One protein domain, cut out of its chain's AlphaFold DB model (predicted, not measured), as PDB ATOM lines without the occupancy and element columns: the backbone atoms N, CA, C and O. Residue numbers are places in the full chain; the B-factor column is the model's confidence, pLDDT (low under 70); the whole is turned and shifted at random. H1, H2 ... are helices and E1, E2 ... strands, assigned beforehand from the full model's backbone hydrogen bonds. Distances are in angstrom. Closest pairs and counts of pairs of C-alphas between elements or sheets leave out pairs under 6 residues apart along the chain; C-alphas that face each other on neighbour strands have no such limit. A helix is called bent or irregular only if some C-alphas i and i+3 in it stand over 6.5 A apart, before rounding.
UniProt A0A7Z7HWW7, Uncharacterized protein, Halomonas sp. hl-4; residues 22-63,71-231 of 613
ATOM      1  N   THR A  22      26.783  16.295  11.055       37.38
ATOM      2  CA  THR A  22      27.537  17.557  11.155       37.38
ATOM      3  C   THR A  22      27.878  17.933  12.596       37.38
ATOM      4  O   THR A  22      28.962  18.445  12.847       37.38
ATOM      5  N   THR A  23      27.002  17.628  13.561       36.91
ATOM      6  CA  THR A  23      27.277  17.874  14.988       36.91
ATOM      7  C   THR A  23      28.283  16.887  15.582       36.91
ATOM      8  O   THR A  23      29.137  17.315  16.353       36.91
ATOM      9  N   ALA A  24      28.251  15.606  15.193       40.12
ATOM     10  CA  ALA A  24      29.251  14.625  15.624       40.12
ATOM     11  C   ALA A  24      30.654  14.944  15.069       40.12
ATOM     12  O   ALA A  24      31.622  14.957  15.823       40.12
ATOM     13  N   PHE A  25      30.761  15.304  13.785       43.81
ATOM     14  CA  PHE A  25      32.045  15.669  13.168       43.81
ATOM     15  C   PHE A  25      32.601  17.019  13.663       43.81
ATOM     16  O   PHE A  25      33.814  17.176  13.777       43.81
ATOM     17  N   SER A  26      31.738  17.984  14.009       44.00
ATOM     18  CA  SER A  26      32.144  19.253  14.642       44.00
ATOM     19  C   SER A  26      32.653  19.071  16.079       44.00
ATOM     20  O   SER A  26      33.509  19.837  16.520       44.00
ATOM     21  N   GLN A  27      32.144  18.080  16.820       50.03
ATOM     22  CA  GLN A  27      32.652  17.746  18.154       50.03
ATOM     23  C   GLN A  27      34.015  17.048  18.088       50.03
ATOM     24  O   GLN A  27      34.877  17.318  18.923       50.03
ATOM     25  N   GLU A  28      34.240  16.197  17.083       57.81
ATOM     26  CA  GLU A  28      35.535  15.545  16.875       57.81
ATOM     27  C   GLU A  28      36.640  16.552  16.510       57.81
ATOM     28  O   GLU A  28      37.727  16.472  17.076       57.81
ATOM     29  N   SER A  29      36.376  17.560  15.672       55.31
ATOM     30  CA  SER A  29      37.391  18.574  15.331       55.31
ATOM     31  C   SER A  29      37.768  19.490  16.501       55.31
ATOM     32  O   SER A  29      38.947  19.792  16.674       55.31
ATOM     33  N   ALA A  30      36.804  19.885  17.339       56.38
ATOM     34  CA  ALA A  30      37.088  20.611  18.580       56.38
ATOM     35  C   ALA A  30      37.921  19.755  19.553       56.38
ATOM     36  O   ALA A  30      38.884  20.249  20.131       56.38
ATOM     37  N   SER A  31      37.630  18.449  19.645       59.97
ATOM     38  CA  SER A  31      38.423  17.524  20.467       59.97
ATOM     39  C   SER A  31      39.874  17.385  19.994       59.97
ATOM     40  O   SER A  31      40.755  17.163  20.812       59.97
ATOM     41  N   ALA A  32      40.151  17.542  18.694       58.88
ATOM     42  CA  ALA A  32      41.511  17.477  18.157       58.88
ATOM     43  C   ALA A  32      42.415  18.574  18.736       58.88
ATOM     44  O   ALA A  32      43.564  18.309  19.081       58.88
ATOM     45  N   ALA A  33      41.888  19.800  18.840       61.09
ATOM     46  CA  ALA A  33      42.615  20.949  19.378       61.09
ATOM     47  C   ALA A  33      42.905  20.793  20.879       61.09
ATOM     48  O   ALA A  33      43.959  21.217  21.338       61.09
ATOM     49  N   ASP A  34      41.998  20.145  21.617       61.59
ATOM     50  CA  ASP A  34      42.146  19.898  23.055       61.59
ATOM     51  C   ASP A  34      43.073  18.704  23.374       61.59
ATOM     52  O   ASP A  34      43.588  18.605  24.485       61.59
ATOM     53  N   VAL A  35      43.269  17.776  22.425       63.50
ATOM     54  CA  VAL A  35      44.042  16.526  22.612       63.50
ATOM     55  C   VAL A  35      45.489  16.640  22.114       63.50
ATOM     56  O   VAL A  35      46.376  15.931  22.599       63.50
ATOM     57  N   LEU A  36      45.753  17.515  21.142       75.50
ATOM     58  CA  LEU A  36      47.098  17.759  20.626       75.50
ATOM     59  C   LEU A  36      47.845  18.764  21.513       75.50
ATOM     60  O   LEU A  36      47.808  19.966  21.262       75.50
ATOM     61  N   ASP A  37      48.569  18.259  22.514       81.94
ATOM     62  CA  ASP A  37      49.532  19.056  23.283       81.94
ATOM     63  C   ASP A  37      50.776  19.346  22.427       81.94
ATOM     64  O   ASP A  37      51.679  18.519  22.272       81.94
ATOM     65  N   ILE A  38      50.779  20.518  21.791       83.50
ATOM     66  CA  ILE A  38      51.850  20.937  20.886       83.50
ATOM     67  C   ILE A  38      53.159  21.149  21.646       83.50
ATOM     68  O   ILE A  38      54.197  20.719  21.149       83.50
ATOM     69  N   GLU A  39      53.116  21.727  22.848       82.25
ATOM     70  CA  GLU A  39      54.313  21.961  23.666       82.25
ATOM     71  C   GLU A  39      54.989  20.631  24.036       82.25
ATOM     72  O   GLU A  39      56.212  20.486  23.944       82.25
ATOM     73  N   GLU A  40      54.197  19.618  24.397       83.06
ATOM     74  CA  GLU A  40      54.711  18.277  24.672       83.06
ATOM     75  C   GLU A  40      55.294  17.600  23.425       83.06
ATOM     76  O   GLU A  40      56.385  17.019  23.486       83.06
ATOM     77  N   ILE A  41      54.607  17.697  22.284       86.31
ATOM     78  CA  ILE A  41      55.081  17.159  21.001       86.31
ATOM     79  C   ILE A  41      56.421  17.787  20.608       86.31
ATOM     80  O   ILE A  41      57.338  17.073  20.198       86.31
ATOM     81  N   GLU A  42      56.566  19.100  20.773       83.50
ATOM     82  CA  GLU A  42      57.822  19.800  20.513       83.50
ATOM     83  C   GLU A  42      58.946  19.344  21.439       83.50
ATOM     84  O   GLU A  42      60.044  19.036  20.966       83.50
ATOM     85  N   ARG A  43      58.663  19.225  22.742       83.12
ATOM     86  CA  ARG A  43      59.625  18.717  23.726       83.12
ATOM     87  C   ARG A  43      60.147  17.335  23.328       83.12
ATOM     88  O   ARG A  43      61.352  17.093  23.373       83.12
ATOM     89  N   ILE A  44      59.261  16.427  22.918       85.00
ATOM     90  CA  ILE A  44      59.632  15.062  22.515       85.00
ATOM     91  C   ILE A  44      60.377  15.061  21.178       85.00
ATOM     92  O   ILE A  44      61.356  14.328  21.023       85.00
ATOM     93  N   ALA A  45      59.968  15.901  20.229       84.31
ATOM     94  CA  ALA A  45      60.673  16.072  18.964       84.31
ATOM     95  C   ALA A  45      62.110  16.581  19.177       84.31
ATOM     96  O   ALA A  45      63.037  16.114  18.512       84.31
ATOM     97  N   ASP A  46      62.321  17.498  20.124       81.69
ATOM     98  CA  ASP A  46      63.650  17.992  20.483       81.69
ATOM     99  C   ASP A  46      64.513  16.902  21.147       81.69
ATOM    100  O   ASP A  46      65.692  16.780  20.806       81.69
ATOM    101  N   ILE A  47      63.937  16.046  22.007       79.12
ATOM    102  CA  ILE A  47      64.633  14.868  22.568       79.12
ATOM    103  C   ILE A  47      65.052  13.899  21.453       79.12
ATOM    104  O   ILE A  47      66.212  13.481  21.406       79.12
ATOM    105  N   ALA A  48      64.130  13.580  20.538       82.25
ATOM    106  CA  ALA A  48      64.377  12.693  19.403       82.25
ATOM    107  C   ALA A  48      65.503  13.223  18.499       82.25
ATOM    108  O   ALA A  48      66.368  12.463  18.064       82.25
ATOM    109  N   ARG A  49      65.517  14.540  18.240       76.00
ATOM    110  CA  ARG A  49      66.523  15.208  17.396       76.00
ATOM    111  C   ARG A  49      67.894  15.253  18.058       76.00
ATOM    112  O   ARG A  49      68.903  15.027  17.392       76.00
ATOM    113  N   ALA A  50      67.936  15.558  19.353       74.88
ATOM    114  CA  ALA A  50      69.176  15.566  20.118       74.88
ATOM    115  C   ALA A  50      69.765  14.152  20.282       74.88
ATOM    116  O   ALA A  50      70.956  14.018  20.557       74.88
ATOM    117  N   GLY A  51      68.946  13.108  20.102       74.19
ATOM    118  CA  GLY A  51      69.333  11.724  20.368       74.19
ATOM    119  C   GLY A  51      69.590  11.473  21.854       74.19
ATOM    120  O   GLY A  51      70.353  10.572  22.199       74.19
ATOM    121  N   SER A  52      68.994  12.292  22.728       71.94
ATOM    122  CA  SER A  52      69.244  12.269  24.173       71.94
ATOM    123  C   SER A  52      68.613  11.062  24.874       71.94
ATOM    124  O   SER A  52      69.063  10.696  25.955       71.94
ATOM    125  N   ASP A  53      67.600  10.429  24.270       71.75
ATOM    126  CA  ASP A  53      66.983   9.192  24.764       71.75
ATOM    127  C   ASP A  53      66.951   8.143  23.635       71.75
ATOM    128  O   ASP A  53      66.292   8.370  22.619       71.75
ATOM    129  N   PRO A  54      67.612   6.978  23.781       73.19
ATOM    130  CA  PRO A  54      67.634   5.943  22.747       73.19
ATOM    131  C   PRO A  54      66.267   5.291  22.497       73.19
ATOM    132  O   PRO A  54      66.091   4.606  21.491       73.19
ATOM    133  N   ARG A  55      65.295   5.473  23.401       78.94
ATOM    134  CA  ARG A  55      63.916   5.015  23.213       78.94
ATOM    135  C   ARG A  55      63.153   5.910  22.244       78.94
ATOM    136  O   ARG A  55      62.138   5.462  21.731       78.94
ATOM    137  N   ILE A  56      63.594   7.144  22.004       82.69
ATOM    138  CA  ILE A  56      62.884   8.116  21.171       82.69
ATOM    139  C   ILE A  56      63.731   8.408  19.932       82.69
ATOM    140  O   ILE A  56      64.840   8.921  20.025       82.69
ATOM    141  N   THR A  57      63.207   8.084  18.753       82.31
ATOM    142  CA  THR A  57      63.958   8.189  17.493       82.31
ATOM    143  C   THR A  57      63.211   9.020  16.463       82.31
ATOM    144  O   THR A  57      61.995   8.887  16.341       82.31
ATOM    145  N   ALA A  58      63.943   9.806  15.673       84.56
ATOM    146  CA  ALA A  58      63.426  10.496  14.494       84.56
ATOM    147  C   ALA A  58      63.896   9.805  13.199       84.56
ATOM    148  O   ALA A  58      65.043   9.365  13.101       84.56
ATOM    149  N   SER A  59      63.022   9.713  12.197       72.38
ATOM    150  CA  SER A  59      63.279   9.050  10.905       72.38
ATOM    151  C   SER A  59      64.288   9.772   9.994       72.38
ATOM    152  O   SER A  59      64.898   9.146   9.122       72.38
ATOM    153  N   LEU A  60      64.499  11.072  10.213       63.75
ATOM    154  CA  LEU A  60      65.499  11.909   9.556       63.75
ATOM    155  C   LEU A  60      66.298  12.652  10.631       63.75
ATOM    156  O   LEU A  60      65.725  13.341  11.472       63.75
ATOM    157  N   ALA A  61      67.631  12.550  10.574       47.97
ATOM    158  CA  ALA A  61      68.488  13.526  11.232       47.97
ATOM    159  C   ALA A  61      68.240  14.855  10.522       47.97
ATOM    160  O   ALA A  61      68.614  15.018   9.361       47.97
ATOM    161  N   ASP A  62      67.521  15.734  11.202       44.00
ATOM    162  CA  ASP A  62      67.103  17.053  10.761       44.00
ATOM    163  C   ASP A  62      68.294  17.878  10.224       44.00
ATOM    164  O   ASP A  62      68.967  18.603  10.951       44.00
ATOM    165  N   GLN A  63      68.610  17.717   8.936       40.69
ATOM    166  CA  GLN A  63      69.533  18.570   8.185       40.69
ATOM    167  C   GLN A  63      68.748  19.660   7.447       40.69
ATOM    168  O   GLN A  63      69.197  20.138   6.405       40.69
ATOM    169  N   THR A  71      62.372  26.023  -2.899       42.59
ATOM    170  CA  THR A  71      61.072  26.687  -3.091       42.59
ATOM    171  C   THR A  71      59.879  25.877  -2.567       42.59
ATOM    172  O   THR A  71      58.752  26.350  -2.655       42.59
ATOM    173  N   ASN A  72      60.105  24.676  -2.018       48.53
ATOM    174  CA  ASN A  72      59.057  23.719  -1.656       48.53
ATOM    175  C   ASN A  72      59.169  23.335  -0.168       48.53
ATOM    176  O   ASN A  72      60.263  23.365   0.391       48.53
ATOM    177  N   ALA A  73      58.027  23.025   0.450       57.66
ATOM    178  CA  ALA A  73      57.816  22.756   1.875       57.66
ATOM    179  C   ALA A  73      58.810  21.776   2.545       57.66
ATOM    180  O   ALA A  73      59.499  21.008   1.878       57.66
ATOM    181  N   THR A  74      58.906  21.820   3.881       62.97
ATOM    182  CA  THR A  74      59.757  20.896   4.651       62.97
ATOM    183  C   THR A  74      59.117  19.503   4.685       62.97
ATOM    184  O   THR A  74      57.922  19.411   4.988       62.97
ATOM    185  N   PRO A  75      59.870  18.420   4.411       71.06
ATOM    186  CA  PRO A  75      59.345  17.064   4.522       71.06
ATOM    187  C   PRO A  75      58.981  16.710   5.975       71.06
ATOM    188  O   PRO A  75      59.634  17.203   6.901       71.06
ATOM    189  N   PRO A  76      57.957  15.865   6.204       80.88
ATOM    190  CA  PRO A  76      57.595  15.385   7.530       80.88
ATOM    191  C   PRO A  76      58.732  14.604   8.176       80.88
ATOM    192  O   PRO A  76      59.539  13.973   7.507       80.88
ATOM    193  N   VAL A  77      58.744  14.607   9.503       85.00
ATOM    194  CA  VAL A  77      59.621  13.796  10.339       85.00
ATOM    195  C   VAL A  77      58.743  12.916  11.212       85.00
ATOM    196  O   VAL A  77      57.860  13.415  11.910       85.00
ATOM    197  N   LEU A  78      58.986  11.607  11.180       89.75
ATOM    198  CA  LEU A  78      58.341  10.658  12.077       89.75
ATOM    199  C   LEU A  78      59.147  10.531  13.354       89.75
ATOM    200  O   LEU A  78      60.328  10.185  13.319       89.75
ATOM    201  N   VAL A  79      58.471  10.737  14.475       91.00
ATOM    202  CA  VAL A  79      58.983  10.419  15.800       91.00
ATOM    203  C   VAL A  79      58.390   9.089  16.238       91.00
ATOM    204  O   VAL A  79      57.178   8.877  16.186       91.00
ATOM    205  N   SER A  80      59.264   8.179  16.652       89.25
ATOM    206  CA  SER A  80      58.902   6.867  17.185       89.25
ATOM    207  C   SER A  80      59.373   6.735  18.626       89.25
ATOM    208  O   SER A  80      60.442   7.228  18.979       89.25
ATOM    209  N   ILE A  81      58.585   6.043  19.441       87.06
ATOM    210  CA  ILE A  81      58.873   5.750  20.843       87.06
ATOM    211  C   ILE A  81      58.922   4.233  20.989       87.06
ATOM    212  O   ILE A  81      57.969   3.538  20.658       87.06
ATOM    213  N   GLN A  82      60.059   3.710  21.443       83.19
ATOM    214  CA  GLN A  82      60.351   2.278  21.557       83.19
ATOM    215  C   GLN A  82      60.140   1.505  20.240       83.19
ATOM    216  O   GLN A  82      59.821   0.320  20.246       83.19
ATOM    217  N   GLY A  83      60.346   2.176  19.103       79.06
ATOM    218  CA  GLY A  83      60.140   1.616  17.763       79.06
ATOM    219  C   GLY A  83      58.714   1.749  17.218       79.06
ATOM    220  O   GLY A  83      58.518   1.508  16.029       79.06
ATOM    221  N   ASP A  84      57.752   2.189  18.034       88.75
ATOM    222  CA  ASP A  84      56.372   2.421  17.609       88.75
ATOM    223  C   ASP A  84      56.161   3.881  17.143       88.75
ATOM    224  O   ASP A  84      56.614   4.809  17.819       88.75
ATOM    225  N   PRO A  85      55.462   4.124  16.013       90.19
ATOM    226  CA  PRO A  85      55.124   5.464  15.528       90.19
ATOM    227  C   PRO A  85      54.297   6.275  16.536       90.19
ATOM    228  O   PRO A  85      53.167   5.910  16.858       90.19
ATOM    229  N   ALA A  86      54.833   7.405  16.997       90.88
ATOM    230  CA  ALA A  86      54.169   8.271  17.969       90.88
ATOM    231  C   ALA A  86      53.410   9.412  17.278       90.88
ATOM    232  O   ALA A  86      52.194   9.565  17.430       90.88
ATOM    233  N   PHE A  87      54.128  10.208  16.490       92.81
ATOM    234  CA  PHE A  87      53.575  11.336  15.749       92.81
ATOM    235  C   PHE A  87      54.495  11.728  14.597       92.81
ATOM    236  O   PHE A  87      55.668  11.360  14.542       92.81
ATOM    237  N   VAL A  88      53.945  12.508  13.678       91.19
ATOM    238  CA  VAL A  88      54.649  13.082  12.539       91.19
ATOM    239  C   VAL A  88      54.530  14.587  12.610       91.19
ATOM    240  O   VAL A  88      53.452  15.090  12.910       91.19
ATOM    241  N   TYR A  89      55.609  15.307  12.318       88.50
ATOM    242  CA  TYR A  89      55.590  16.765  12.325       88.50
ATOM    243  C   TYR A  89      56.441  17.374  11.208       88.50
ATOM    244  O   TYR A  89      57.350  16.728  10.690       88.50
ATOM    245  N   THR A  90      56.167  18.627  10.851       82.12
ATOM    246  CA  THR A  90      57.063  19.471  10.048       82.12
ATOM    247  C   THR A  90      57.355  20.767  10.794       82.12
ATOM    248  O   THR A  90      56.468  21.352  11.415       82.12
ATOM    249  N   ARG A  91      58.600  21.246  10.708       75.69
ATOM    250  CA  ARG A  91      58.961  22.632  11.036       75.69
ATOM    251  C   ARG A  91      59.249  23.357   9.727       75.69
ATOM    252  O   ARG A  91      60.184  23.010   9.003       75.69
ATOM    253  N   GLY A  92      58.393  24.303   9.377       63.12
ATOM    254  CA  GLY A  92      58.513  25.098   8.163       63.12
ATOM    255  C   GLY A  92      58.819  26.548   8.501       63.12
ATOM    256  O   GLY A  92      58.283  27.088   9.459       63.12
ATOM    257  N   ALA A  93      59.658  27.192   7.689       54.53
ATOM    258  CA  ALA A  93      59.808  28.652   7.670       54.53
ATOM    259  C   ALA A  93      58.965  29.295   6.547       54.53
ATOM    260  O   ALA A  93      59.224  30.425   6.131       54.53
ATOM    261  N   ASN A  94      58.005  28.548   5.997       58.91
ATOM    262  CA  ASN A  94      57.150  29.006   4.912       58.91
ATOM    263  C   ASN A  94      55.932  29.758   5.458       58.91
ATOM    264  O   ASN A  94      55.521  29.559   6.596       58.91
ATOM    265  N   TYR A  95      55.332  30.607   4.619       59.91
ATOM    266  CA  TYR A  95      53.993  31.167   4.852       59.91
ATOM    267  C   TYR A  95      53.807  31.983   6.143       59.91
ATOM    268  O   TYR A  95      52.686  32.085   6.633       59.91
ATOM    269  N   ASP A  96      54.870  32.616   6.644       68.69
ATOM    270  CA  ASP A  96      54.836  33.486   7.827       68.69
ATOM    271  C   ASP A  96      54.523  32.744   9.151       68.69
ATOM    272  O   ASP A  96      54.079  33.363  10.121       68.69
ATOM    273  N   VAL A  97      54.769  31.422   9.201       73.19
ATOM    274  CA  VAL A  97      54.773  30.624  10.444       73.19
ATOM    275  C   VAL A  97      55.925  31.102  11.347       73.19
ATOM    276  O   VAL A  97      57.041  31.274  10.843       73.19
ATOM    277  N   PRO A  98      55.702  31.340  12.656       71.75
ATOM    278  CA  PRO A  98      56.775  31.762  13.555       71.75
ATOM    279  C   PRO A  98      57.925  30.750  13.623       71.75
ATOM    280  O   PRO A  98      57.725  29.541  13.536       71.75
ATOM    281  N   GLU A  99      59.149  31.248  13.794       70.56
ATOM    282  CA  GLU A  99      60.336  30.394  13.883       70.56
ATOM    283  C   GLU A  99      60.243  29.441  15.084       70.56
ATOM    284  O   GLU A  99      59.979  29.869  16.205       70.56
ATOM    285  N   GLY A 100      60.486  28.151  14.841       68.38
ATOM    286  CA  GLY A 100      60.416  27.097  15.856       68.38
ATOM    287  C   GLY A 100      59.076  26.364  15.895       68.38
ATOM    288  O   GLY A 100      59.079  25.177  16.200       68.38
ATOM    289  N   GLU A 101      57.982  27.006  15.481       77.44
ATOM    290  CA  GLU A 101      56.642  26.415  15.524       77.44
ATOM    291  C   GLU A 101      56.483  25.245  14.535       77.44
ATOM    292  O   GLU A 101      56.940  25.319  13.385       77.44
ATOM    293  N   PRO A 102      55.789  24.162  14.926       81.19
ATOM    294  CA  PRO A 102      55.456  23.094  14.005       81.19
ATOM    295  C   PRO A 102      54.319  23.551  13.082       81.19
ATOM    296  O   PRO A 102      53.211  23.855  13.529       81.19
ATOM    297  N   GLU A 103      54.591  23.567  11.775       82.94
ATOM    298  CA  GLU A 103      53.630  23.945  10.730       82.94
ATOM    299  C   GLU A 103      52.545  22.876  10.565       82.94
ATOM    300  O   GLU A 103      51.384  23.189  10.297       82.94
ATOM    301  N   PHE A 104      52.910  21.609  10.742       87.00
ATOM    302  CA  PHE A 104      52.008  20.471  10.654       87.00
ATOM    303  C   PHE A 104      52.370  19.435  11.700       87.00
ATOM    304  O   PHE A 104      53.546  19.151  11.920       87.00
ATOM    305  N   VAL A 105      51.349  18.840  12.309       90.38
ATOM    306  CA  VAL A 105      51.491  17.704  13.215       90.38
ATOM    307  C   VAL A 105      50.355  16.731  12.960       90.38
ATOM    308  O   VAL A 105      49.209  17.132  12.759       90.38
ATOM    309  N   MET A 106      50.668  15.443  13.006       91.56
ATOM    310  CA  MET A 106      49.701  14.365  12.925       91.56
ATOM    311  C   MET A 106      50.039  13.289  13.956       91.56
ATOM    312  O   MET A 106      51.186  12.861  14.066       91.56
ATOM    313  N   ARG A 107      49.034  12.837  14.702       91.81
ATOM    314  CA  ARG A 107      49.160  11.878  15.804       91.81
ATOM    315  C   ARG A 107      48.024  10.861  15.722       91.81
ATOM    316  O   ARG A 107      46.889  11.223  15.432       91.81
ATOM    317  N   CYS A 108      48.299   9.592  16.017       89.94
ATOM    318  CA  CYS A 108      47.222   8.631  16.268       89.94
ATOM    319  C   CYS A 108      46.657   8.839  17.675       89.94
ATOM    320  O   CYS A 108      47.417   8.796  18.629       89.94
ATOM    321  N   ARG A 109      45.353   9.032  17.838       84.31
ATOM    322  CA  ARG A 109      44.714   9.060  19.165       84.31
ATOM    323  C   ARG A 109      44.558   7.656  19.761       84.31
ATOM    324  O   ARG A 109      44.487   7.499  20.968       84.31
ATOM    325  N   GLY A 110      44.486   6.641  18.904       80.62
ATOM    326  CA  GLY A 110      43.987   5.307  19.238       80.62
ATOM    327  C   GLY A 110      42.652   5.039  18.540       80.62
ATOM    328  O   GLY A 110      42.088   5.931  17.903       80.62
ATOM    329  N   ASP A 111      42.180   3.791  18.585       81.44
ATOM    330  CA  ASP A 111      40.916   3.347  17.962       81.44
ATOM    331  C   ASP A 111      40.773   3.691  16.463       81.44
ATOM    332  O   ASP A 111      39.670   3.808  15.921       81.44
ATOM    333  N   GLY A 112      41.900   3.854  15.765       81.75
ATOM    334  CA  GLY A 112      41.919   4.235  14.357       81.75
ATOM    335  C   GLY A 112      41.607   5.700  14.083       81.75
ATOM    336  O   GLY A 112      41.326   6.021  12.932       81.75
ATOM    337  N   ILE A 113      41.653   6.589  15.078       88.19
ATOM    338  CA  ILE A 113      41.441   8.032  14.904       88.19
ATOM    339  C   ILE A 113      42.786   8.751  14.796       88.19
ATOM    340  O   ILE A 113      43.672   8.574  15.632       88.19
ATOM    341  N   ILE A 114      42.925   9.588  13.770       90.00
ATOM    342  CA  ILE A 114      44.065  10.480  13.575       90.00
ATOM    343  C   ILE A 114      43.644  11.898  13.939       90.00
ATOM    344  O   ILE A 114      42.658  12.406  13.403       90.00
ATOM    345  N   ASP A 115      44.445  12.529  14.787       90.38
ATOM    346  CA  ASP A 115      44.405  13.958  15.064       90.38
ATOM    347  C   ASP A 115      45.456  14.667  14.220       90.38
ATOM    348  O   ASP A 115      46.595  14.208  14.099       90.38
ATOM    349  N   LEU A 116      45.074  15.790  13.626       91.38
ATOM    350  CA  LEU A 116      45.924  16.573  12.744       91.38
ATOM    351  C   LEU A 116      45.771  18.051  13.066       91.38
ATOM    352  O   LEU A 116      44.660  18.556  13.204       91.38
ATOM    353  N   THR A 117      46.892  18.758  13.108       90.06
ATOM    354  CA  THR A 117      46.916  20.217  13.103       90.06
ATOM    355  C   THR A 117      47.804  20.734  11.985       90.06
ATOM    356  O   THR A 117      48.795  20.107  11.611       90.06
ATOM    357  N   SER A 118      47.443  21.889  11.442       87.81
ATOM    358  CA  SER A 118      48.188  22.549  10.380       87.81
ATOM    359  C   SER A 118      48.047  24.063  10.483       87.81
ATOM    360  O   SER A 118      47.009  24.561  10.919       87.81
ATOM    361  N   VAL A 119      49.073  24.806  10.086       86.50
ATOM    362  CA  VAL A 119      49.029  26.266  10.016       86.50
ATOM    363  C   VAL A 119      48.659  26.708   8.601       86.50
ATOM    364  O   VAL A 119      49.228  26.238   7.616       86.50
ATOM    365  N   VAL A 120      47.682  27.613   8.496       86.50
ATOM    366  CA  VAL A 120      47.288  28.284   7.249       86.50
ATOM    367  C   VAL A 120      47.537  29.782   7.370       86.50
ATOM    368  O   VAL A 120      47.235  30.389   8.401       86.50
ATOM    369  N   SER A 121      48.032  30.399   6.300       84.19
ATOM    370  CA  SER A 121      48.229  31.842   6.233       84.19
ATOM    371  C   SER A 121      47.465  32.476   5.088       84.19
ATOM    372  O   SER A 121      47.198  31.873   4.045       84.19
ATOM    373  N   GLN A 122      47.062  33.718   5.307       82.56
ATOM    374  CA  GLN A 122      46.382  34.506   4.305       82.56
ATOM    375  C   GLN A 122      47.364  34.998   3.234       82.56
ATOM    376  O   GLN A 122      48.395  35.570   3.557       82.56
ATOM    377  N   LEU A 123      47.023  34.833   1.952       70.44
ATOM    378  CA  LEU A 123      47.867  35.276   0.828       70.44
ATOM    379  C   LEU A 123      47.669  36.751   0.434       70.44
ATOM    380  O   LEU A 123      48.460  37.287  -0.341       70.44
ATOM    381  N   MET A 124      46.595  37.387   0.905       68.12
ATOM    382  CA  MET A 124      46.197  38.756   0.557       68.12
ATOM    383  C   MET A 124      46.247  39.683   1.775       68.12
ATOM    384  O   MET A 124      45.974  39.240   2.887       68.12
ATOM    385  N   ASP A 125      46.521  40.967   1.544       64.50
ATOM    386  CA  ASP A 125      46.739  41.962   2.607       64.50
ATOM    387  C   ASP A 125      45.450  42.414   3.332       64.50
ATOM    388  O   ASP A 125      45.518  42.996   4.413       64.50
ATOM    389  N   ASP A 126      44.264  42.152   2.768       67.19
ATOM    390  CA  ASP A 126      42.991  42.565   3.374       67.19
ATOM    391  C   ASP A 126      42.617  41.659   4.556       67.19
ATOM    392  O   ASP A 126      42.417  40.469   4.340       67.19
ATOM    393  N   PRO A 127      42.428  42.164   5.786       65.44
ATOM    394  CA  PRO A 127      42.187  41.324   6.958       65.44
ATOM    395  C   PRO A 127      40.923  40.464   6.808       65.44
ATOM    396  O   PRO A 127      39.805  40.980   6.709       65.44
ATOM    397  N   LEU A 128      41.089  39.137   6.810       75.12
ATOM    398  CA  LEU A 128      39.974  38.198   6.768       75.12
ATOM    399  C   LEU A 128      39.428  37.940   8.181       75.12
ATOM    400  O   LEU A 128      40.095  37.345   9.025       75.12
ATOM    401  N   GLU A 129      38.173  38.324   8.431       80.88
ATOM    402  CA  GLU A 129      37.501  38.008   9.695       80.88
ATOM    403  C   GLU A 129      37.106  36.517   9.746       80.88
ATOM    404  O   GLU A 129      36.237  36.054   8.993       80.88
ATOM    405  N   LEU A 130      37.744  35.774  10.658       83.56
ATOM    406  CA  LEU A 130      37.430  34.382  10.992       83.56
ATOM    407  C   LEU A 130      36.575  34.327  12.266       83.56
ATOM    408  O   LEU A 130      36.985  34.858  13.305       83.56
ATOM    409  N   ARG A 131      35.404  33.683  12.198       83.31
ATOM    410  CA  ARG A 131      34.451  33.583  13.310       83.31
ATOM    411  C   ARG A 131      34.461  32.163  13.869       83.31
ATOM    412  O   ARG A 131      34.322  31.240  13.082       83.31
ATOM    413  N   PRO A 132      34.571  31.967  15.191       77.88
ATOM    414  CA  PRO A 132      34.602  30.628  15.786       77.88
ATOM    415  C   PRO A 132      33.374  29.759  15.470       77.88
ATOM    416  O   PRO A 132      33.498  28.543  15.417       77.88
ATOM    417  N   ASP A 133      32.213  30.382  15.242       79.94
ATOM    418  CA  ASP A 133      30.938  29.686  15.011       79.94
ATOM    419  C   ASP A 133      30.730  29.222  13.554       79.94
ATOM    420  O   ASP A 133      29.723  28.584  13.248       79.94
ATOM    421  N   ASP A 134      31.632  29.585  12.636       85.94
ATOM    422  CA  ASP A 134      31.553  29.168  11.235       85.94
ATOM    423  C   ASP A 134      32.037  27.716  11.056       85.94
ATOM    424  O   ASP A 134      32.918  27.236  11.770       85.94
ATOM    425  N   GLU A 135      31.504  27.013  10.051       86.81
ATOM    426  CA  GLU A 135      31.993  25.682   9.690       86.81
ATOM    427  C   GLU A 135      33.247  25.805   8.821       86.81
ATOM    428  O   GLU A 135      33.209  26.400   7.734       86.81
ATOM    429  N   TYR A 136      34.347  25.205   9.277       89.00
ATOM    430  CA  TYR A 136      35.608  25.176   8.548       89.00
ATOM    431  C   TYR A 136      35.979  23.769   8.096       89.00
ATOM    432  O   TYR A 136      35.786  22.779   8.801       89.00
ATOM    433  N   SER A 137      36.571  23.685   6.907       89.81
ATOM    434  CA  SER A 137      37.185  22.449   6.428       89.81
ATOM    435  C   SER A 137      38.523  22.738   5.770       89.81
ATOM    436  O   SER A 137      38.622  23.657   4.949       89.81
ATOM    437  N   LEU A 138      39.523  21.920   6.083       86.88
ATOM    438  CA  LEU A 138      40.805  21.911   5.401       86.88
ATOM    439  C   LEU A 138      40.668  21.108   4.115       86.88
ATOM    440  O   LEU A 138      40.329  19.924   4.141       86.88
ATOM    441  N   ASN A 139      40.914  21.765   2.991       84.31
ATOM    442  CA  ASN A 139      40.850  21.152   1.682       84.31
ATOM    443  C   ASN A 139      42.259  20.889   1.166       84.31
ATOM    444  O   ASN A 139      43.016  21.839   0.998       84.31
ATOM    445  N   ILE A 140      42.607  19.631   0.913       75.75
ATOM    446  CA  ILE A 140      43.914  19.250   0.378       75.75
ATOM    447  C   ILE A 140      43.770  18.891  -1.093       75.75
ATOM    448  O   ILE A 140      42.949  18.044  -1.464       75.75
ATOM    449  N   ARG A 141      44.624  19.502  -1.918       68.62
ATOM    450  CA  ARG A 141      44.719  19.196  -3.340       68.62
ATOM    451  C   ARG A 141      46.154  18.807  -3.712       68.62
ATOM    452  O   ARG A 141      47.049  19.652  -3.621       68.62
ATOM    453  N   PRO A 142      46.388  17.568  -4.183       62.44
ATOM    454  CA  PRO A 142      47.660  17.215  -4.799       62.44
ATOM    455  C   PRO A 142      47.852  18.053  -6.068       62.44
ATOM    456  O   PRO A 142      46.942  18.154  -6.903       62.44
ATOM    457  N   TYR A 143      49.026  18.662  -6.231       54.12
ATOM    458  CA  TYR A 143      49.316  19.459  -7.419       54.12
ATOM    459  C   TYR A 143      49.149  18.623  -8.702       54.12
ATOM    460  O   TYR A 143      49.640  17.502  -8.800       54.12
ATOM    461  N   GLY A 144      48.430  19.162  -9.692       47.69
ATOM    462  CA  GLY A 144      48.179  18.483 -10.971       47.69
ATOM    463  C   GLY A 144      47.040  17.455 -10.968       47.69
ATOM    464  O   GLY A 144      46.743  16.904 -12.025       47.69
ATOM    465  N   GLN A 145      46.357  17.228  -9.838       53.22
ATOM    466  CA  GLN A 145      45.207  16.319  -9.764       53.22
ATOM    467  C   GLN A 145      43.873  17.076  -9.636       53.22
ATOM    468  O   GLN A 145      43.796  18.222  -9.176       53.22
ATOM    469  N   THR A 146      42.794  16.437 -10.092       57.06
ATOM    470  CA  THR A 146      41.402  16.900  -9.918       57.06
ATOM    471  C   THR A 146      40.752  16.341  -8.654       57.06
ATOM    472  O   THR A 146      39.589  16.629  -8.386       57.06
ATOM    473  N   LEU A 147      41.492  15.540  -7.885       62.16
ATOM    474  CA  LEU A 147      41.033  14.983  -6.626       62.16
ATOM    475  C   LEU A 147      41.053  16.055  -5.539       62.16
ATOM    476  O   LEU A 147      42.022  16.800  -5.394       62.16
ATOM    477  N   GLU A 148      39.961  16.114  -4.790       68.69
ATOM    478  CA  GLU A 148      39.734  17.104  -3.753       68.69
ATOM    479  C   GLU A 148      39.266  16.390  -2.485       68.69
ATOM    480  O   GLU A 148      38.255  15.679  -2.500       68.69
ATOM    481  N   PHE A 149      40.017  16.566  -1.398       76.25
ATOM    482  CA  PHE A 149      39.719  15.953  -0.106       76.25
ATOM    483  C   PHE A 149      39.500  17.038   0.928       76.25
ATOM    484  O   PHE A 149      40.316  17.947   1.054       76.25
ATOM    485  N   SER A 150      38.405  16.934   1.674       82.50
ATOM    486  CA  SER A 150      38.079  17.877   2.739       82.50
ATOM    487  C   SER A 150      38.011  17.141   4.065       82.50
ATOM    488  O   SER A 150      37.379  16.089   4.153       82.50
ATOM    489  N   MET A 151      38.613  17.729   5.090       86.50
ATOM    490  CA  MET A 151      38.468  17.302   6.476       86.50
ATOM    491  C   MET A 151      37.904  18.468   7.294       86.50
ATOM    492  O   MET A 151      38.417  19.583   7.159       86.50
ATOM    493  N   PRO A 152      36.856  18.265   8.109       87.06
ATOM    494  CA  PRO A 152      36.390  19.282   9.047       87.06
ATOM    495  C   PRO A 152      37.513  19.697  10.001       87.06
ATOM    496  O   PRO A 152      38.248  18.847  10.501       87.06
ATOM    497  N   VAL A 153      37.641  20.998  10.255       89.50
ATOM    498  CA  VAL A 153      38.639  21.540  11.184       89.50
ATOM    499  C   VAL A 153      38.031  22.617  12.072       89.50
ATOM    500  O   VAL A 153      37.078  23.288  11.686       89.50
ATOM    501  N   ALA A 154      38.587  22.787  13.263       88.25
ATOM    502  CA  ALA A 154      38.338  23.903  14.159       88.25
ATOM    503  C   ALA A 154      39.466  24.937  14.035       88.25
ATOM    504  O   ALA A 154      40.601  24.600  13.687       88.25
ATOM    505  N   LEU A 155      39.152  26.202  14.319       87.38
ATOM    506  CA  LEU A 155      40.163  27.250  14.459       87.38
ATOM    507  C   LEU A 155      40.840  27.122  15.828       87.38
ATOM    508  O   LEU A 155      40.154  27.062  16.845       87.38
ATOM    509  N   GLY A 156      42.167  27.126  15.839       84.38
ATOM    510  CA  GLY A 156      42.994  27.143  17.038       84.38
ATOM    511  C   GLY A 156      43.684  28.493  17.236       84.38
ATOM    512  O   GLY A 156      43.092  29.562  17.053       84.38
ATOM    513  N   GLU A 157      44.956  28.428  17.622       82.12
ATOM    514  CA  GLU A 157      45.805  29.586  17.889       82.12
ATOM    515  C   GLU A 157      45.936  30.529  16.682       82.12
ATOM    516  O   GLU A 157      46.033  30.104  15.529       82.12
ATOM    517  N   ARG A 158      45.970  31.837  16.961       83.12
ATOM    518  CA  ARG A 158      46.291  32.879  15.980       83.12
ATOM    519  C   ARG A 158      47.673  33.426  16.281       83.12
ATOM    520  O   ARG A 158      47.916  33.881  17.396       83.12
ATOM    521  N   PHE A 159      48.531  33.447  15.273       78.56
ATOM    522  CA  PHE A 159      49.894  33.928  15.440       78.56
ATOM    523  C   PHE A 159      49.985  35.426  15.173       78.56
ATOM    524  O   PHE A 159      49.251  35.995  14.361       78.56
ATOM    525  N   SER A 160      50.921  36.064  15.867       68.19
ATOM    526  CA  SER A 160      51.240  37.473  15.661       68.19
ATOM    527  C   SER A 160      52.122  37.597  14.417       68.19
ATOM    528  O   SER A 160      53.317  37.334  14.492       68.19
ATOM    529  N   SER A 161      51.543  37.963  13.273       66.75
ATOM    530  CA  SER A 161      52.251  38.113  11.994       66.75
ATOM    531  C   SER A 161      51.687  39.296  11.197       66.75
ATOM    532  O   SER A 161      50.566  39.741  11.449       66.75
ATOM    533  N   ASP A 162      52.460  39.806  10.230       61.25
ATOM    534  CA  ASP A 162      52.009  40.827   9.271       61.25
ATOM    535  C   ASP A 162      50.848  40.314   8.395       61.25
ATOM    536  O   ASP A 162      50.097  41.100   7.812       61.25
ATOM    537  N   ARG A 163      50.664  38.988   8.335       69.62
ATOM    538  CA  ARG A 163      49.536  38.315   7.686       69.62
ATOM    539  C   ARG A 163      48.661  37.586   8.700       69.62
ATOM    540  O   ARG A 163      49.093  37.251   9.798       69.62
ATOM    541  N   HIS A 164      47.414  37.300   8.325       77.19
ATOM    542  CA  HIS A 164      46.538  36.478   9.164       77.19
ATOM    543  C   HIS A 164      46.998  35.021   9.087       77.19
ATOM    544  O   HIS A 164      46.773  34.353   8.078       77.19
ATOM    545  N   VAL A 165      47.637  34.546  10.154       84.44
ATOM    546  CA  VAL A 165      48.119  33.170  10.299       84.44
ATOM    547  C   VAL A 165      47.346  32.502  11.432       84.44
ATOM    548  O   VAL A 165      47.250  33.040  12.537       84.44
ATOM    549  N   VAL A 166      46.759  31.339  11.156       87.38
ATOM    550  CA  VAL A 166      45.945  30.595  12.125       87.38
ATOM    551  C   VAL A 166      46.267  29.109  12.058       87.38
ATOM    552  O   VAL A 166      46.441  28.538  10.981       87.38
ATOM    553  N   ARG A 167      46.333  28.480  13.226       88.38
ATOM    554  CA  ARG A 167      46.398  27.031  13.375       88.38
ATOM    555  C   ARG A 167      44.989  26.460  13.238       88.38
ATOM    556  O   ARG A 167      44.043  26.997  13.806       88.38
ATOM    557  N   VAL A 168      44.837  25.383  12.484       90.00
ATOM    558  CA  VAL A 168      43.581  24.640  12.364       90.00
ATOM    559  C   VAL A 168      43.799  23.193  12.760       90.00
ATOM    560  O   VAL A 168      44.842  22.622  12.444       90.00
ATOM    561  N   SER A 169      42.819  22.594  13.428       90.75
ATOM    562  CA  SER A 169      42.933  21.230  13.951       90.75
ATOM    563  C   SER A 169      41.699  20.408  13.611       90.75
ATOM    564  O   SER A 169      40.586  20.925  13.610       90.75
ATOM    565  N   GLY A 170      41.876  19.132  13.298       89.94
ATOM    566  CA  GLY A 170      40.781  18.229  12.966       89.94
ATOM    567  C   GLY A 170      41.118  16.784  13.293       89.94
ATOM    568  O   GLY A 170      42.287  16.422  13.418       89.94
ATOM    569  N   SER A 171      40.074  15.969  13.400       88.94
ATOM    570  CA  SER A 171      40.186  14.529  13.601       88.94
ATOM    571  C   SER A 171      39.415  13.804  12.514       88.94
ATOM    572  O   SER A 171      38.341  14.242  12.102       88.94
ATOM    573  N   ALA A 172      39.943  12.673  12.067       87.25
ATOM    574  CA  ALA A 172      39.196  11.735  11.244       87.25
ATOM    575  C   ALA A 172      39.757  10.322  11.408       87.25
ATOM    576  O   ALA A 172      40.891  10.121  11.842       87.25
ATOM    577  N   ARG A 173      38.960   9.317  11.042       84.81
ATOM    578  CA  ARG A 173      39.435   7.932  11.030       84.81
ATOM    579  C   ARG A 173      40.576   7.764  10.027       84.81
ATOM    580  O   ARG A 173      40.509   8.299   8.927       84.81
ATOM    581  N   ALA A 174      41.575   6.954  10.354       83.31
ATOM    582  CA  ALA A 174      42.723   6.657   9.500       83.31
ATOM    583  C   ALA A 174      42.345   5.949   8.177       83.31
ATOM    584  O   ALA A 174      43.143   5.920   7.234       83.31
ATOM    585  N   ASP A 175      41.141   5.366   8.108       78.25
ATOM    586  CA  ASP A 175      40.520   4.776   6.913       78.25
ATOM    587  C   ASP A 175      39.621   5.765   6.136       78.25
ATOM    588  O   ASP A 175      39.052   5.409   5.103       78.25
ATOM    589  N   ALA A 176      39.510   7.021   6.586       77.94
ATOM    590  CA  ALA A 176      38.784   8.055   5.866       77.94
ATOM    591  C   ALA A 176      39.477   8.384   4.539       77.94
ATOM    592  O   ALA A 176      40.706   8.392   4.438       77.94
ATOM    593  N   SER A 177      38.670   8.749   3.539       71.69
ATOM    594  CA  SER A 177      39.132   9.071   2.183       71.69
ATOM    595  C   SER A 177      40.220  10.141   2.143       71.69
ATOM    596  O   SER A 177      41.036  10.133   1.226       71.69
ATOM    597  N   PHE A 178      40.235  11.038   3.131       76.06
ATOM    598  CA  PHE A 178      41.302  12.004   3.336       76.06
ATOM    599  C   PHE A 178      42.658  11.301   3.484       76.06
ATOM    600  O   PHE A 178      43.531  11.524   2.658       76.06
ATOM    601  N   PHE A 179      42.816  10.400   4.460       78.19
ATOM    602  CA  PHE A 179      44.093   9.745   4.767       78.19
ATOM    603  C   PHE A 179      44.440   8.583   3.843       78.19
ATOM    604  O   PHE A 179      45.617   8.359   3.572       78.19
ATOM    605  N   THR A 180      43.452   7.831   3.352       70.44
ATOM    606  CA  THR A 180      43.726   6.714   2.432       70.44
ATOM    607  C   THR A 180      44.193   7.192   1.065       70.44
ATOM    608  O   THR A 180      44.770   6.412   0.326       70.44
ATOM    609  N   ARG A 181      43.949   8.461   0.714       67.62
ATOM    610  CA  ARG A 181      44.329   9.036  -0.582       67.62
ATOM    611  C   ARG A 181      45.452  10.067  -0.488       67.62
ATOM    612  O   ARG A 181      45.822  10.639  -1.516       67.62
ATOM    613  N   LEU A 182      45.995  10.314   0.709       69.94
ATOM    614  CA  LEU A 182      47.260  11.035   0.833       69.94
ATOM    615  C   LEU A 182      48.364  10.204   0.170       69.94
ATOM    616  O   LEU A 182      48.427   8.988   0.326       69.94
ATOM    617  N   LYS A 183      49.217  10.875  -0.603       65.44
ATOM    618  CA  LYS A 183      50.214  10.257  -1.484       65.44
ATOM    619  C   LYS A 183      51.569  10.938  -1.309       65.44
ATOM    620  O   LYS A 183      51.626  12.088  -0.876       65.44
ATOM    621  N   GLY A 184      52.652  10.255  -1.679       59.50
ATOM    622  CA  GLY A 184      54.010  10.791  -1.610       59.50
ATOM    623  C   GLY A 184      54.294  11.835  -2.691       59.50
ATOM    624  O   GLY A 184      54.950  11.531  -3.684       59.50
ATOM    625  N   THR A 185      53.775  13.058  -2.542       60.53
ATOM    626  CA  THR A 185      53.976  14.145  -3.520       60.53
ATOM    627  C   THR A 185      54.666  15.351  -2.900       60.53
ATOM    628  O   THR A 185      54.460  15.662  -1.728       60.53
ATOM    629  N   THR A 186      55.475  16.038  -3.707       49.16
ATOM    630  CA  THR A 186      56.363  17.117  -3.258       49.16
ATOM    631  C   THR A 186      55.668  18.449  -2.988       49.16
ATOM    632  O   THR A 186      56.326  19.378  -2.537       49.16
ATOM    633  N   ASN A 187      54.370  18.579  -3.296       59.47
ATOM    634  CA  ASN A 187      53.655  19.855  -3.240       59.47
ATOM    635  C   ASN A 187      52.155  19.652  -2.994       59.47
ATOM    636  O   ASN A 187      51.348  19.619  -3.931       59.47
ATOM    637  N   PHE A 188      51.771  19.553  -1.726       62.94
ATOM    638  CA  PHE A 188      50.376  19.689  -1.327       62.94
ATOM    639  C   PHE A 188      50.090  21.141  -0.988       62.94
ATOM    640  O   PHE A 188      50.650  21.676  -0.037       62.94
ATOM    641  N   ALA A 189      49.194  21.763  -1.753       69.12
ATOM    642  CA  ALA A 189      48.568  23.006  -1.336       69.12
ATOM    643  C   ALA A 189      47.278  22.648  -0.604       69.12
ATOM    644  O   ALA A 189      46.444  21.900  -1.130       69.12
ATOM    645  N   TYR A 190      47.109  23.190   0.595       75.62
ATOM    646  CA  TYR A 190      45.840  23.114   1.296       75.62
ATOM    647  C   TYR A 190      45.207  24.487   1.417       75.62
ATOM    648  O   TYR A 190      45.901  25.490   1.553       75.62
ATOM    649  N   GLN A 191      43.883  24.529   1.304       83.75
ATOM    650  CA  GLN A 191      43.081  25.744   1.333       83.75
ATOM    651  C   GLN A 191      41.991  25.616   2.387       83.75
ATOM    652  O   GLN A 191      41.326  24.583   2.496       83.75
ATOM    653  N   LEU A 192      41.783  26.681   3.154       87.06
ATOM    654  CA  LEU A 192      40.700  26.714   4.125       87.06
ATOM    655  C   LEU A 192      39.380  27.030   3.415       87.06
ATOM    656  O   LEU A 192      39.296  27.981   2.636       87.06
ATOM    657  N   LYS A 193      38.328  26.268   3.709       88.31
ATOM    658  CA  LYS A 193      36.955  26.632   3.340       88.31
ATOM    659  C   LYS A 193      36.179  27.087   4.561       88.31
ATOM    660  O   LYS A 193      36.340  26.509   5.629       88.31
ATOM    661  N   ARG A 194      35.297  28.064   4.363       89.19
ATOM    662  CA  ARG A 194      34.265  28.486   5.311       89.19
ATOM    663  C   ARG A 194      32.895  28.257   4.694       89.19
ATOM    664  O   ARG A 194      32.621  28.803   3.625       89.19
ATOM    665  N   ASN A 195      32.032  27.497   5.366       85.50
ATOM    666  CA  ASN A 195      30.665  27.214   4.913       85.50
ATOM    667  C   ASN A 195      30.639  26.735   3.438       85.50
ATOM    668  O   ASN A 195      29.816  27.168   2.631       85.50
ATOM    669  N   GLY A 196      31.621  25.903   3.062       81.50
ATOM    670  CA  GLY A 196      31.809  25.365   1.709       81.50
ATOM    671  C   GLY A 196      32.519  26.278   0.694       81.50
ATOM    672  O   GLY A 196      32.889  25.800  -0.378       81.50
ATOM    673  N   ALA A 197      32.761  27.554   1.009       85.50
ATOM    674  CA  ALA A 197      33.441  28.503   0.125       85.50
ATOM    675  C   ALA A 197      34.937  28.626   0.452       85.50
ATOM    676  O   ALA A 197      35.310  28.732   1.618       85.50
ATOM    677  N   PHE A 198      35.792  28.655  -0.573       85.62
ATOM    678  CA  PHE A 198      37.237  28.827  -0.401       85.62
ATOM    679  C   PHE A 198      37.585  30.213   0.152       85.62
ATOM    680  O   PHE A 198      37.080  31.233  -0.322       85.62
ATOM    681  N   LEU A 199      38.480  30.234   1.134       84.00
ATOM    682  CA  LEU A 199      39.108  31.436   1.665       84.00
ATOM    683  C   LEU A 199      40.493  31.621   1.027       84.00
ATOM    684  O   LEU A 199      41.123  30.633   0.646       84.00
ATOM    685  N   PRO A 200      41.014  32.860   0.944       81.19
ATOM    686  CA  PRO A 200      42.377  33.132   0.484       81.19
ATOM    687  C   PRO A 200      43.422  32.769   1.557       81.19
ATOM    688  O   PRO A 200      44.365  33.524   1.786       81.19
ATOM    689  N   MET A 201      43.227  31.639   2.242       80.44
ATOM    690  CA  MET A 201      44.125  31.098   3.254       80.44
ATOM    691  C   MET A 201      44.659  29.756   2.786       80.44
ATOM    692  O   MET A 201      43.875  28.861   2.455       80.44
ATOM    693  N   SER A 202      45.979  29.625   2.767       80.44
ATOM    694  CA  SER A 202      46.661  28.432   2.291       80.44
ATOM    695  C   SER A 202      47.858  28.071   3.150       80.44
ATOM    696  O   SER A 202      48.407  28.920   3.843       80.44
ATOM    697  N   GLY A 203      48.301  26.829   3.035       77.56
ATOM    698  CA  GLY A 203      49.644  26.426   3.434       77.56
ATOM    699  C   GLY A 203      50.174  25.349   2.496       77.56
ATOM    700  O   GLY A 203      49.521  25.003   1.499       77.56
ATOM    701  N   GLY A 204      51.373  24.857   2.794       74.06
ATOM    702  CA  GLY A 204      52.081  23.910   1.944       74.06
ATOM    703  C   GLY A 204      52.698  22.777   2.747       74.06
ATOM    704  O   GLY A 204      53.326  23.013   3.767       74.06
ATOM    705  N   LEU A 205      52.559  21.544   2.262       72.06
ATOM    706  CA  LEU A 205      53.249  20.382   2.824       72.06
ATOM    707  C   LEU A 205      54.004  19.632   1.738       72.06
ATOM    708  O   LEU A 205      53.485  19.405   0.640       72.06
ATOM    709  N   ASP A 206      55.227  19.230   2.068       71.69
ATOM    710  CA  ASP A 206      56.025  18.342   1.238       71.69
ATOM    711  C   ASP A 206      55.860  16.935   1.787       71.69
ATOM    712  O   ASP A 206      56.465  16.571   2.780       71.69
ATOM    713  N   PHE A 207      55.042  16.116   1.144       70.94
ATOM    714  CA  PHE A 207      54.902  14.709   1.498       70.94
ATOM    715  C   PHE A 207      55.851  13.833   0.660       70.94
ATOM    716  O   PHE A 207      55.598  12.649   0.470       70.94
ATOM    717  N   SER A 208      56.981  14.356   0.176       63.44
ATOM    718  CA  SER A 208      58.002  13.569  -0.534       63.44
ATOM    719  C   SER A 208      58.485  12.359   0.265       63.44
ATOM    720  O   SER A 208      58.735  11.295  -0.304       63.44
ATOM    721  N   THR A 209      58.538  12.483   1.590       63.59
ATOM    722  CA  THR A 209      58.929  11.412   2.511       63.59
ATOM    723  C   THR A 209      57.736  10.706   3.164       63.59
ATOM    724  O   THR A 209      57.917   9.918   4.091       63.59
ATOM    725  N   PHE A 210      56.517  10.893   2.637       70.56
ATOM    726  CA  PHE A 210      55.270  10.340   3.182       70.56
ATOM    727  C   PHE A 210      55.384   8.882   3.623       70.56
ATOM    728  O   PHE A 210      54.925   8.549   4.702       70.56
ATOM    729  N   ARG A 211      56.029   7.996   2.853       62.44
ATOM    730  CA  ARG A 211      56.151   6.582   3.268       62.44
ATOM    731  C   ARG A 211      57.143   6.311   4.378       62.44
ATOM    732  O   ARG A 211      56.974   5.327   5.081       62.44
ATOM    733  N   ALA A 212      58.203   7.101   4.486       64.31
ATOM    734  CA  ALA A 212      59.135   6.935   5.590       64.31
ATOM    735  C   ALA A 212      58.518   7.461   6.886       64.31
ATOM    736  O   ALA A 212      58.774   6.895   7.946       64.31
ATOM    737  N   ASP A 213      57.684   8.500   6.769       80.06
ATOM    738  CA  ASP A 213      57.337   9.315   7.923       80.06
ATOM    739  C   ASP A 213      55.843   9.249   8.267       80.06
ATOM    740  O   ASP A 213      55.462   8.894   9.375       80.06
ATOM    741  N   VAL A 214      54.962   9.498   7.304       84.06
ATOM    742  CA  VAL A 214      53.503   9.515   7.509       84.06
ATOM    743  C   VAL A 214      52.872   8.118   7.486       84.06
ATOM    744  O   VAL A 214      52.040   7.795   8.335       84.06
ATOM    745  N   GLY A 215      53.257   7.285   6.519       81.31
ATOM    746  CA  GLY A 215      52.690   5.958   6.274       81.31
ATOM    747  C   GLY A 215      52.704   5.044   7.505       81.31
ATOM    748  O   GLY A 215      51.635   4.545   7.868       81.31
ATOM    749  N   PRO A 216      53.849   4.879   8.200       86.31
ATOM    750  CA  PRO A 216      53.937   4.026   9.382       86.31
ATOM    751  C   PRO A 216      52.965   4.446  10.487       86.31
ATOM    752  O   PRO A 216      52.344   3.588  11.108       86.31
ATOM    753  N   LEU A 217      52.772   5.754  10.700       89.62
ATOM    754  CA  LEU A 217      51.812   6.255  11.685       89.62
ATOM    755  C   LEU A 217      50.367   5.904  11.303       89.62
ATOM    756  O   LEU A 217      49.590   5.477  12.156       89.62
ATOM    757  N   LEU A 218      49.997   6.062  10.028       88.19
ATOM    758  CA  LEU A 218      48.648   5.737   9.554       88.19
ATOM    759  C   LEU A 218      48.355   4.235   9.663       88.19
ATOM    760  O   LEU A 218      47.276   3.859  10.114       88.19
ATOM    761  N   GLU A 219      49.304   3.380   9.281       84.56
ATOM    762  CA  GLU A 219      49.182   1.923   9.414       84.56
ATOM    763  C   GLU A 219      49.064   1.497  10.878       84.56
ATOM    764  O   GLU A 219      48.162   0.731  11.229       84.56
ATOM    765  N   TYR A 220      49.915   2.056  11.742       85.25
ATOM    766  CA  TYR A 220      49.862   1.828  13.182       85.25
ATOM    767  C   TYR A 220      48.487   2.184  13.753       85.25
ATOM    768  O   TYR A 220      47.893   1.399  14.494       85.25
ATOM    769  N   CYS A 221      47.938   3.328  13.340       87.12
ATOM    770  CA  CYS A 221      46.640   3.774  13.815       87.12
ATOM    771  C   CYS A 221      45.489   2.906  13.306       87.12
ATOM    772  O   CYS A 221      44.614   2.530  14.081       87.12
ATOM    773  N   ARG A 222      45.500   2.519  12.023       84.94
ATOM    774  CA  ARG A 222      44.489   1.614  11.437       84.94
ATOM    775  C   ARG A 222      44.427   0.268  12.151       84.94
ATOM    776  O   ARG A 222      43.354  -0.322  12.224       84.94
ATOM    777  N   ALA A 223      45.546  -0.192  12.708       80.94
ATOM    778  CA  ALA A 223      45.591  -1.396  13.532       80.94
ATOM    779  C   ALA A 223      44.912  -1.235  14.912       80.94
ATOM    780  O   ALA A 223      44.876  -2.192  15.680       80.94
ATOM    781  N   GLY A 224      44.384  -0.048  15.242       78.88
ATOM    782  CA  GLY A 224      43.709   0.238  16.511       78.88
ATOM    783  C   GLY A 224      44.658   0.296  17.705       78.88
ATOM    784  O   GLY A 224      44.218   0.163  18.844       78.88
ATOM    785  N   LYS A 225      45.964   0.450  17.461       83.00
ATOM    786  CA  LYS A 225      46.964   0.501  18.528       83.00
ATOM    787  C   LYS A 225      46.897   1.850  19.264       83.00
ATOM    788  O   LYS A 225      46.693   2.876  18.611       83.00
ATOM    789  N   PRO A 226      47.052   1.864  20.601       85.12
ATOM    790  CA  PRO A 226      47.095   3.101  21.379       85.12
ATOM    791  C   PRO A 226      48.363   3.895  21.057       85.12
ATOM    792  O   PRO A 226      49.373   3.307  20.677       85.12
ATOM    793  N   ASN A 227      48.339   5.217  21.226       87.50
ATOM    794  CA  ASN A 227      49.539   6.013  20.982       87.50
ATOM    795  C   ASN A 227      50.617   5.723  22.039       87.50
ATOM    796  O   ASN A 227      50.319   5.828  23.232       87.50
ATOM    797  N   PRO A 228      51.879   5.458  21.656       86.50
ATOM    798  CA  PRO A 228      52.940   5.241  22.636       86.50
ATOM    799  C   PRO A 228      53.222   6.468  23.526       86.50
ATOM    800  O   PRO A 228      53.726   6.290  24.635       86.50
ATOM    801  N   LEU A 229      52.839   7.686  23.112       82.88
ATOM    802  CA  LEU A 229      52.886   8.903  23.940       82.88
ATOM    803  C   LEU A 229      52.117   8.767  25.258       82.88
ATOM    804  O   LEU A 229      52.514   9.347  26.256       82.88
ATOM    805  N   GLU A 230      51.041   7.984  25.286       80.25
ATOM    806  CA  GLU A 230      50.217   7.811  26.492       80.25
ATOM    807  C   GLU A 230      50.848   6.846  27.500       80.25
ATOM    808  O   GLU A 230      50.404   6.744  28.642       80.25
ATOM    809  N   SER A 231      51.878   6.116  27.069       71.94
ATOM    810  CA  SER A 231      52.544   5.076  27.853       71.94
ATOM    811  C   SER A 231      53.940   5.465  28.336       71.94
ATOM    812  O   SER A 231      54.509   4.760  29.170       71.94
TER     813      SER A 231
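What this domain is: This is residues 22 to 63 and 71 to 231 of the 613 residues of an uncharacterized protein of Halomonas sp. hl-4 (UniProt A0A7Z7HWW7). A closed barrel of six strands, E5, E8, E7, E6, E9 and E10 round the ring, has one wall drawn out past the ring as E4, E3, E2 and E1, which follow on from E5. H1 crosses the outside of the barrel over E5, E7 and E8, while H2 and H4 cover the two sides of the drawn-out wall. The printed part has 203 residues, with four named helices and ten named strands in the order H1 H2 E1 E2 E3 E4 E5 E6 E7 E8 H3 E9 E10 H4; the neighbour strands are antiparallel and the class is mixed, helices and strands. It is compact, with a radius of gyration of the C-alphas of 16.0 A, and spans 48 by 35 by 33 A.

How they stand to each other: Start with H1, residues 22 to 35, which is on the barrel and outside it, at a height over the sheet of 7.3 A. On the local plane it runs across the strands, at 89 degrees to E5, residues 113 to 122. Its closest C-alphas to E8, residues 165 to 173, are Ser 29 and Gly 170, 4.1 A apart. H2, residues 38 to 50, is on the barrel and outside it too, across the strands at 80 degrees to E2, residues 77 to 81, on the local plane. Its closest C-alphas to E1, residues 56 to 58, are Ala 48 and Thr 57, 4.9 A apart. Read N 57 and O 80, 2.9 A, between E1 and E2. E2, E3, residues 84 to 91, E4, residues 102 to 110, and E5 form a meander, each strand the antiparallel neighbour of the one before; find N 79 and O 87 at 2.9 A, N 88 and O 106 at 2.8 A, and N 107 and O 115 at 2.9 A. E8 lies on one side of E5, with N 116 and O 170 2.9 A apart; E4 and E10, residues 197 to 205, lie on the other side, with N 121 and O 202 2.9 A apart between E5 and E10. E6, residues 136 to 142, E7, residues 149 to 159, and E8 are a second meander, with N 151 and O 138 at 2.9 A and N 156 and O 167 at 2.8 A; E5 to E8 are a Greek key, the first strand pairing with the fourth. E7 bends by 71 degrees at residue 152, and E10 by 77 degrees at residue 200. E9, residues 188 to 194, pairs with E6 through N 139 and O 191, 2.9 A, and forms a hairpin with E10, N 194 and O 197 at 2.8 A. H3, residues 177 to 180, is outside the barrel, and its closest C-alphas to E7 are Phe 178 and Phe 149, 5.5 A. H4, residues 210 to 222, is outside the barrel, slantwise at 39 degrees to E3 on the local plane, with Leu 217 and Pro 85 the closest C-alphas, 5.1 A. H2 and H4 are apart. Every O i to N i+4 pair is within hydrogen-bond range in H2, 9 of 10 in H1 and 6 of 9 in H4; H3 is too short for such a pair.

Where its parts are: Find C-alpha 22 at (27.537, 17.557, 11.155); from there H1 runs 20.1 A to C-alpha 35. H2 is 18.2 A long, E1 7.1 A, E2 13.3 A, E3 21.4 A and E4 21.8 A. E5, 28.9 A, begins at C-alpha 113, (41.441, 8.032, 14.904). E6 is 19.7 A, E7 25.9 A, E8 26.7 A, H3 5.2 A, E9 19.5 A and E10 21.6 A. H4, 16.1 A, ends at C-alpha 222, (44.489, 1.614, 11.437); it is only just irregular, C-alphas 212 and 215 being 6.6 A apart.

The domain as a whole: The two C-alphas farthest apart are those of Pro 54 and Asp 126, 48.2 A. Residues 64 to 70 are not printed, and C-alphas 63 and 71 stand 16.3 A apart across this cut, in the link from E1 to E2. The link from E5 to E6, residues 123 to 135, is long. Mean pLDDT of the printed part is 75.9; 57 residues are under 70, among them residues 22 to 35, 141 to 148 and 181 to 189.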